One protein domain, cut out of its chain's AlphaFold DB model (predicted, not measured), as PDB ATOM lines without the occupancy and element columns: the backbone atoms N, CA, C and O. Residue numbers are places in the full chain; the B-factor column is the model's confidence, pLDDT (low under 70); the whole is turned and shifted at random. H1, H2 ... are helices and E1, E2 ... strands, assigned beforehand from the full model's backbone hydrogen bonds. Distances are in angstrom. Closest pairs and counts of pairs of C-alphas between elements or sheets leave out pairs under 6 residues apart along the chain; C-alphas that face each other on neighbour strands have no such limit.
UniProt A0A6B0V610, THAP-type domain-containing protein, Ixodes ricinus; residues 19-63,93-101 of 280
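What this domain is: This is residues 19 to 63 and 93 to 101 of the 280 residues of the protein "THAP-type domain-containing protein" of Ixodes ricinus (UniProt A0A6B0V610). A short ribbon of two antiparallel strands, E1 and E2, lies nearest the middle, with the small helix H1 out at one far end and the longer helix H2 at the other. A long loop, residues 44 to 54, leads from H2 back to the ribbon, and after the cut the one-turn helix H3 lies near the last residues of H2. The printed part has 54 residues, with three named helices and two named strands in the order H1, E1, H2, E2, H3; the sheet's order is E1 - E2. The class is mixed, helices and strands, with under half of the residues, 24 of 54, in named elements. The whole is only just compact, close to loose, with a radius of gyration of the C-alphas of 11.6 A, and spans 32 by 24 by 17 A.

How they stand to each other: H1, residues 19 to 22, touches no helix. A tight link leads from it to E1, residues 27 to 29. The neighbour of E1 is E2, residues 55 to 57. The two are antiparallel, with 146 degrees between their directions. C-alphas 27 and 57, which face each other, are 4.4 A apart. N 28 and O 56 are within hydrogen-bond range at 2.9 A, as are N 56 and O 28 at 2.9 A. H1 is apart from E2. A tight link leads from E1 to H2, residues 34 to 43, which is apart from H1. H2 and H3, residues 98 to 101, only just touch, with 3 pairs of C-alphas within 8 A; the closest are those of Arg 43 and Ala 100, 5.1 A apart. H3 is apart from H1 and from E1. In H2 every O i to N i+4 pair is within hydrogen-bond range. H1 and H3, with four residues each, are too short for such a pair; the one O i to N i+3 pair is within range in H3 but not in H1.

Where its parts are: H1 begins at C-alpha 19, (-28.823, -25.604, -29.322), and is 5.2 A long from first to last C-alpha. E1 measures 6.6 A and E2 6.7 A. H2, the longest helix, measures 14.2 A from C-alpha 34 at (-13.017, -45.101, -48.873) to C-alpha 43. H3 measures 5.8 A and ends at C-alpha 101, (-4.213, -32.158, -34.864).

The domain as a whole: The two C-alphas farthest apart are those of Ala 22 and Pro 35, 33.6 A. Residues 64 to 92 are not printed, and C-alphas 63 and 93 are 11.1 A apart across this cut, which lies in the link from E2 to H3. The link from H2 to E2 is long, with 11 residues. The mean pLDDT of the printed part is 83.9; residue 51 and residues 98 to 101 are under 70.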
ATOM      1  N   LEU A  19     -29.946 -26.202 -28.590       78.69
ATOM      2  CA  LEU A  19     -28.823 -25.604 -29.322       78.69
ATOM      3  C   LEU A  19     -28.766 -26.027 -30.800       78.69
ATOM      4  O   LEU A  19     -28.549 -25.187 -31.674       78.69
ATOM      5  N   VAL A  20     -28.986 -27.312 -31.104       80.81
ATOM      6  CA  VAL A  20     -29.008 -27.828 -32.486       80.81
ATOM      7  C   VAL A  20     -30.197 -27.261 -33.265       80.81
ATOM      8  O   VAL A  20     -30.040 -26.886 -34.433       80.81
ATOM      9  N   ARG A  21     -31.372 -27.178 -32.623       78.69
ATOM     10  CA  ARG A  21     -32.605 -26.639 -33.219       78.69
ATOM     11  C   ARG A  21     -32.484 -25.139 -33.492       78.69
ATOM     12  O   ARG A  21     -32.736 -24.720 -34.621       78.69
ATOM     13  N   ALA A  22     -32.035 -24.359 -32.508       81.75
ATOM     14  CA  ALA A  22     -31.840 -22.913 -32.608       81.75
ATOM     15  C   ALA A  22     -30.839 -22.546 -33.718       81.75
ATOM     16  O   ALA A  22     -31.145 -21.752 -34.607       81.75
ATOM     17  N   LYS A  23     -29.674 -23.209 -33.743       81.38
ATOM     18  CA  LYS A  23     -28.623 -22.983 -34.750       81.38
ATOM     19  C   LYS A  23     -28.942 -23.540 -36.144       81.38
ATOM     20  O   LYS A  23     -28.170 -23.300 -37.073       81.38
ATOM     21  N   LYS A  24     -30.038 -24.299 -36.308       82.50
ATOM     22  CA  LYS A  24     -30.449 -24.955 -37.570       82.50
ATOM     23  C   LYS A  24     -29.302 -25.757 -38.214       82.50
ATOM     24  O   LYS A  24     -29.074 -25.672 -39.423       82.50
ATOM     25  N   LEU A  25     -28.548 -26.506 -37.401       86.25
ATOM     26  CA  LEU A  25     -27.334 -27.198 -37.855       86.25
ATOM     27  C   LEU A  25     -27.640 -28.286 -38.891       86.25
ATOM     28  O   LEU A  25     -28.572 -29.077 -38.743       86.25
ATOM     29  N   LEU A  26     -26.795 -28.367 -39.919       87.75
ATOM     30  CA  LEU A  26     -26.861 -29.425 -40.926       87.75
ATOM     31  C   LEU A  26     -26.006 -30.614 -40.491       87.75
ATOM     32  O   LEU A  26     -24.895 -30.427 -40.003       87.75
ATOM     33  N   PHE A  27     -26.502 -31.835 -40.699       89.94
ATOM     34  CA  PHE A  27     -25.793 -33.073 -40.368       89.94
ATOM     35  C   PHE A  27     -25.422 -33.841 -41.637       89.94
ATOM     36  O   PHE A  27     -26.250 -34.553 -42.216       89.94
ATOM     37  N   HIS A  28     -24.161 -33.715 -42.039       90.81
ATOM     38  CA  HIS A  28     -23.592 -34.397 -43.199       90.81
ATOM     39  C   HIS A  28     -23.269 -35.845 -42.852       90.81
ATOM     40  O   HIS A  28     -22.714 -36.116 -41.787       90.81
ATOM     41  N   ARG A  29     -23.621 -36.782 -43.734       90.62
ATOM     42  CA  ARG A  29     -23.230 -38.195 -43.594       90.62
ATOM     43  C   ARG A  29     -21.773 -38.380 -44.013       90.62
ATOM     44  O   ARG A  29     -21.269 -37.592 -44.811       90.62
ATOM     45  N   LEU A  30     -21.130 -39.437 -43.519       89.38
ATOM     46  CA  LEU A  30     -19.804 -39.829 -44.002       89.38
ATOM     47  C   LEU A  30     -19.807 -40.091 -45.528       89.38
ATOM     48  O   LEU A  30     -20.775 -40.663 -46.044       89.38
ATOM     49  N   PRO A  31     -18.734 -39.701 -46.245       89.50
ATOM     50  CA  PRO A  31     -18.530 -40.031 -47.654       89.50
ATOM     51  C   PRO A  31     -18.553 -41.539 -47.922       89.50
ATOM     52  O   PRO A  31     -18.229 -42.351 -47.050       89.50
ATOM     53  N   ARG A  32     -18.923 -41.927 -49.147       87.31
ATOM     54  CA  ARG A  32     -18.930 -43.343 -49.559       87.31
ATOM     55  C   ARG A  32     -17.547 -43.798 -50.019       87.31
ATOM     56  O   ARG A  32     -17.195 -44.960 -49.837       87.31
ATOM     57  N   GLU A  33     -16.779 -42.877 -50.582       88.75
ATOM     58  CA  GLU A  33     -15.419 -43.055 -51.062       88.75
ATOM     59  C   GLU A  33     -14.500 -43.421 -49.891       88.75
ATOM     60  O   GLU A  33     -14.345 -42.646 -48.948       88.75
ATOM     61  N   GLU A  34     -13.876 -44.599 -49.950       86.88
ATOM     62  CA  GLU A  34     -13.017 -45.101 -48.873       86.88
ATOM     63  C   GLU A  34     -11.898 -44.138 -48.427       86.88
ATOM     64  O   GLU A  34     -11.807 -43.909 -47.220       86.88
ATOM     65  N   PRO A  35     -11.089 -43.517 -49.317       89.44
ATOM     66  CA  PRO A  35      -9.992 -42.656 -48.869       89.44
ATOM     67  C   PRO A  35     -10.496 -41.420 -48.112       89.44
ATOM     68  O   PRO A  35      -9.966 -41.080 -47.055       89.44
ATOM     69  N   LEU A  36     -11.571 -40.789 -48.598       90.56
ATOM     70  CA  LEU A  36     -12.150 -39.610 -47.954       90.56
ATOM     71  C   LEU A  36     -12.856 -39.978 -46.640       90.56
ATOM     72  O   LEU A  36     -12.746 -39.249 -45.655       90.56
ATOM     73  N   ARG A  37     -13.530 -41.136 -46.590       90.00
ATOM     74  CA  ARG A  37     -14.118 -41.673 -45.355       90.00
ATOM     75  C   ARG A  37     -13.041 -41.979 -44.311       90.00
ATOM     76  O   ARG A  37     -13.228 -41.648 -43.143       90.00
ATOM     77  N   GLY A  38     -11.910 -42.549 -44.728       88.44
ATOM     78  CA  GLY A  38     -10.745 -42.798 -43.880       88.44
ATOM     79  C   GLY A  38     -10.188 -41.513 -43.267       88.44
ATOM     80  O   GLY A  38      -9.998 -41.455 -42.049       88.44
ATOM     81  N   GLU A  39     -10.016 -40.455 -44.068       90.69
ATOM     82  CA  GLU A  39      -9.584 -39.154 -43.546       90.69
ATOM     83  C   GLU A  39     -10.604 -38.575 -42.556       90.69
ATOM     84  O   GLU A  39     -10.218 -38.184 -41.454       90.69
ATOM     85  N   TRP A  40     -11.903 -38.585 -42.881       91.81
ATOM     86  CA  TRP A  40     -12.949 -38.143 -41.950       91.81
ATOM     87  C   TRP A  40     -12.872 -38.899 -40.617       91.81
ATOM     88  O   TRP A  40     -12.828 -38.264 -39.565       91.81
ATOM     89  N   CYS A  41     -12.795 -40.232 -40.642       89.44
ATOM     90  CA  CYS A  41     -12.675 -41.077 -39.450       89.44
ATOM     91  C   CYS A  41     -11.432 -40.734 -38.604       89.44
ATOM     92  O   CYS A  41     -11.539 -40.578 -37.383       89.44
ATOM     93  N   GLY A  42     -10.280 -40.516 -39.249       88.12
ATOM     94  CA  GLY A  42      -9.057 -40.049 -38.591       88.12
ATOM     95  C   GLY A  42      -9.227 -38.680 -37.922       88.12
ATOM     96  O   GLY A  42      -8.942 -38.530 -36.731       88.12
ATOM     97  N   ARG A  43      -9.777 -37.692 -38.644       88.19
ATOM     98  CA  ARG A  43     -10.027 -36.329 -38.132       88.19
ATOM     99  C   ARG A  43     -11.005 -36.308 -36.958       88.19
ATOM    100  O   ARG A  43     -10.769 -35.605 -35.982       88.19
ATOM    101  N   ILE A  44     -12.078 -37.097 -37.002       88.00
ATOM    102  CA  ILE A  44     -13.048 -37.175 -35.894       88.00
ATOM    103  C   ILE A  44     -12.567 -38.064 -34.732       88.00
ATOM    104  O   ILE A  44     -13.274 -38.180 -33.730       88.00
ATOM    105  N   SER A  45     -11.381 -38.681 -34.859       83.44
ATOM    106  CA  SER A  45     -10.800 -39.644 -33.911       83.44
ATOM    107  C   SER A  45     -11.748 -40.807 -33.574       83.44
ATOM    108  O   SER A  45     -11.854 -41.227 -32.422       83.44
ATOM    109  N   ARG A  46     -12.448 -41.352 -34.580       81.62
ATOM    110  CA  ARG A  46     -13.235 -42.590 -34.446       81.62
ATOM    111  C   ARG A  46     -12.784 -43.652 -35.438       81.62
ATOM    112  O   ARG A  46     -12.384 -43.364 -36.559       81.62
ATOM    113  N   ARG A  47     -12.931 -44.909 -35.021       81.56
ATOM    114  CA  ARG A  47     -12.826 -46.073 -35.904       81.56
ATOM    115  C   ARG A  47     -13.896 -45.993 -36.997       81.56
ATOM    116  O   ARG A  47     -15.053 -45.728 -36.674       81.56
ATOM    117  N   ASP A  48     -13.511 -46.268 -38.246       77.88
ATOM    118  CA  ASP A  48     -14.455 -46.391 -39.363       77.88
ATOM    119  C   ASP A  48     -15.499 -47.477 -39.042       77.88
ATOM    120  O   ASP A  48     -15.119 -48.626 -38.788       77.88
ATOM    121  N   PRO A  49     -16.803 -47.144 -39.003       73.56
ATOM    122  CA  PRO A  49     -17.860 -48.122 -38.783       73.56
ATOM    123  C   PRO A  49     -18.296 -48.818 -40.086       73.56
ATOM    124  O   PRO A  49     -19.280 -49.559 -40.085       73.56
ATOM    125  N   GLY A  50     -17.645 -48.527 -41.216       77.25
ATOM    126  CA  GLY A  50     -18.056 -48.977 -42.538       77.25
ATOM    127  C   GLY A  50     -19.310 -48.238 -43.000       77.25
ATOM    128  O   GLY A  50     -19.239 -47.089 -43.424       77.25
ATOM    129  N   GLN A  51     -20.467 -48.902 -42.935       68.56
ATOM    130  CA  GLN A  51     -21.740 -48.369 -43.447       68.56
ATOM    131  C   GLN A  51     -22.669 -47.759 -42.382       68.56
ATOM    132  O   GLN A  51     -23.795 -47.384 -42.712       68.56
ATOM    133  N   ALA A  52     -22.256 -47.648 -41.113       70.00
ATOM    134  CA  ALA A  52     -23.116 -47.014 -40.111       70.00
ATOM    135  C   ALA A  52     -23.366 -45.528 -40.434       70.00
ATOM    136  O   ALA A  52     -22.479 -44.830 -40.926       70.00
ATOM    137  N   ASP A  53     -24.561 -45.030 -40.098       78.81
ATOM    138  CA  ASP A  53     -24.999 -43.645 -40.345       78.81
ATOM    139  C   ASP A  53     -24.338 -42.654 -39.361       78.81
ATOM    140  O   ASP A  53     -25.006 -41.977 -38.577       78.81
ATOM    141  N   MET A  54     -23.000 -42.594 -39.371       87.38
ATOM    142  CA  MET A  54     -22.235 -41.542 -38.707       87.38
ATOM    143  C   MET A  54     -22.445 -40.212 -39.424       87.38
ATOM    144  O   MET A  54     -22.484 -40.127 -40.657       87.38
ATOM    145  N   ARG A  55     -22.564 -39.157 -38.619       91.00
ATOM    146  CA  ARG A  55     -22.893 -37.808 -39.075       91.00
ATOM    147  C   ARG A  55     -22.016 -36.767 -38.409       91.00
ATOM    148  O   ARG A  55     -21.705 -36.866 -37.224       91.00
ATOM    149  N   VAL A  56     -21.660 -35.732 -39.154       92.00
ATOM    150  CA  VAL A  56     -20.858 -34.600 -38.685       92.00
ATOM    151  C   VAL A  56     -21.684 -33.328 -38.870       92.00
ATOM    152  O   VAL A  56     -22.261 -33.123 -39.938       92.00
ATOM    153  N   CYS A  57     -21.803 -32.500 -37.827       92.06
ATOM    154  CA  CYS A  57     -22.565 -31.256 -37.929       92.06
ATOM    155  C   CYS A  57     -21.773 -30.168 -38.671       92.06
ATOM    156  O   CYS A  57     -20.541 -30.186 -38.690       92.06
ATOM    157  N   SER A  58     -22.482 -29.189 -39.228       92.00
ATOM    158  CA  SER A  58     -21.910 -28.102 -40.028       92.00
ATOM    159  C   SER A  58     -20.841 -27.267 -39.313       92.00
ATOM    160  O   SER A  58     -19.986 -26.728 -39.999       92.00
ATOM    161  N   GLU A  59     -20.827 -27.212 -37.973       92.12
ATOM    162  CA  GLU A  59     -19.799 -26.495 -37.186       92.12
ATOM    163  C   GLU A  59     -18.366 -27.061 -37.321       92.12
ATOM    164  O   GLU A  59     -17.417 -26.419 -36.875       92.12
ATOM    165  N   HIS A  60     -18.188 -28.252 -37.908       94.12
ATOM    166  CA  HIS A  60     -16.864 -28.843 -38.162       94.12
ATOM    167  C   HIS A  60     -16.290 -28.519 -39.551       94.12
ATOM    168  O   HIS A  60     -15.164 -28.919 -39.856       94.12
ATOM    169  N   PHE A  61     -17.050 -27.799 -40.379       93.81
ATOM    170  CA  PHE A  61     -16.687 -27.413 -41.740       93.81
ATOM    171  C   PHE A  61     -16.627 -25.893 -41.852       93.81
ATOM    172  O   PHE A  61     -17.448 -25.182 -41.270       93.81
ATOM    173  N   ASP A  62     -15.681 -25.403 -42.638       92.06
ATOM    174  CA  ASP A  62     -15.579 -23.997 -42.997       92.06
ATOM    175  C   ASP A  62     -16.744 -23.635 -43.935       92.06
ATOM    176  O   ASP A  62     -16.908 -24.228 -45.006       92.06
ATOM    177  N   SER A  63     -17.590 -22.688 -43.518       89.38
ATOM    178  CA  SER A  63     -18.806 -22.326 -44.261       89.38
ATOM    179  C   SER A  63     -18.508 -21.742 -45.643       89.38
ATOM    180  O   SER A  63     -19.295 -21.947 -46.568       89.38
ATOM    181  N   SER A  93     -12.492 -29.990 -40.376       90.44
ATOM    182  CA  SER A  93     -11.252 -29.302 -39.999       90.44
ATOM    183  C   SER A  93     -11.409 -28.477 -38.719       90.44
ATOM    184  O   SER A  93     -10.453 -28.336 -37.953       90.44
ATOM    185  N   LEU A  94     -12.623 -27.991 -38.442       86.38
ATOM    186  CA  LEU A  94     -12.938 -27.138 -37.299       86.38
ATOM    187  C   LEU A  94     -13.416 -27.953 -36.090       86.38
ATOM    188  O   LEU A  94     -14.032 -29.012 -36.225       86.38
ATOM    189  N   ARG A  95     -13.145 -27.436 -34.882       81.31
ATOM    190  CA  ARG A  95     -13.604 -27.994 -33.589       81.31
ATOM    191  C   ARG A  95     -13.367 -29.510 -33.437       81.31
ATOM    192  O   ARG A  95     -14.181 -30.222 -32.854       81.31
ATOM    193  N   LEU A  96     -12.266 -30.011 -33.996       80.38
ATOM    194  CA  LEU A  96     -11.843 -31.404 -33.846       80.38
ATOM    195  C   LEU A  96     -11.234 -31.646 -32.453       80.38
ATOM    196  O   LEU A  96     -10.635 -30.722 -31.892       80.38
ATOM    197  N   PRO A  97     -11.314 -32.878 -31.911       75.25
ATOM    198  CA  PRO A  97     -10.624 -33.232 -30.673       75.25
ATOM    199  C   PRO A  97      -9.104 -32.978 -30.792       75.25
ATOM    200  O   PRO A  97      -8.537 -33.186 -31.870       75.25
ATOM    201  N   PRO A  98      -8.405 -32.575 -29.708       68.69
ATOM    202  CA  PRO A  98      -6.982 -32.211 -29.759       68.69
ATOM    203  C   PRO A  98      -6.066 -33.294 -30.352       68.69
ATOM    204  O   PRO A  98      -5.067 -32.980 -30.999       68.69
ATOM    205  N   THR A  99      -6.442 -34.565 -30.189       62.09
ATOM    206  CA  THR A  99      -5.765 -35.749 -30.741       62.09
ATOM    207  C   THR A  99      -5.632 -35.723 -32.265       62.09
ATOM    208  O   THR A  99      -4.627 -36.185 -32.799       62.09
ATOM    209  N   ALA A 100      -6.603 -35.144 -32.975       57.03
ATOM    210  CA  ALA A 100      -6.647 -35.138 -34.436       57.03
ATOM    211  C   ALA A 100      -5.644 -34.171 -35.086       57.03
ATOM    212  O   ALA A 100      -5.306 -34.327 -36.260       57.03
ATOM    213  N   LYS A 101      -5.139 -33.178 -34.339       56.31
ATOM    214  CA  LYS A 101      -4.213 -32.158 -34.864       56.31
ATOM    215  C   LYS A 101      -2.810 -32.700 -35.177       56.31
ATOM    216  O   LYS A 101      -2.039 -32.006 -35.826       56.31
TER     217      LYS A 101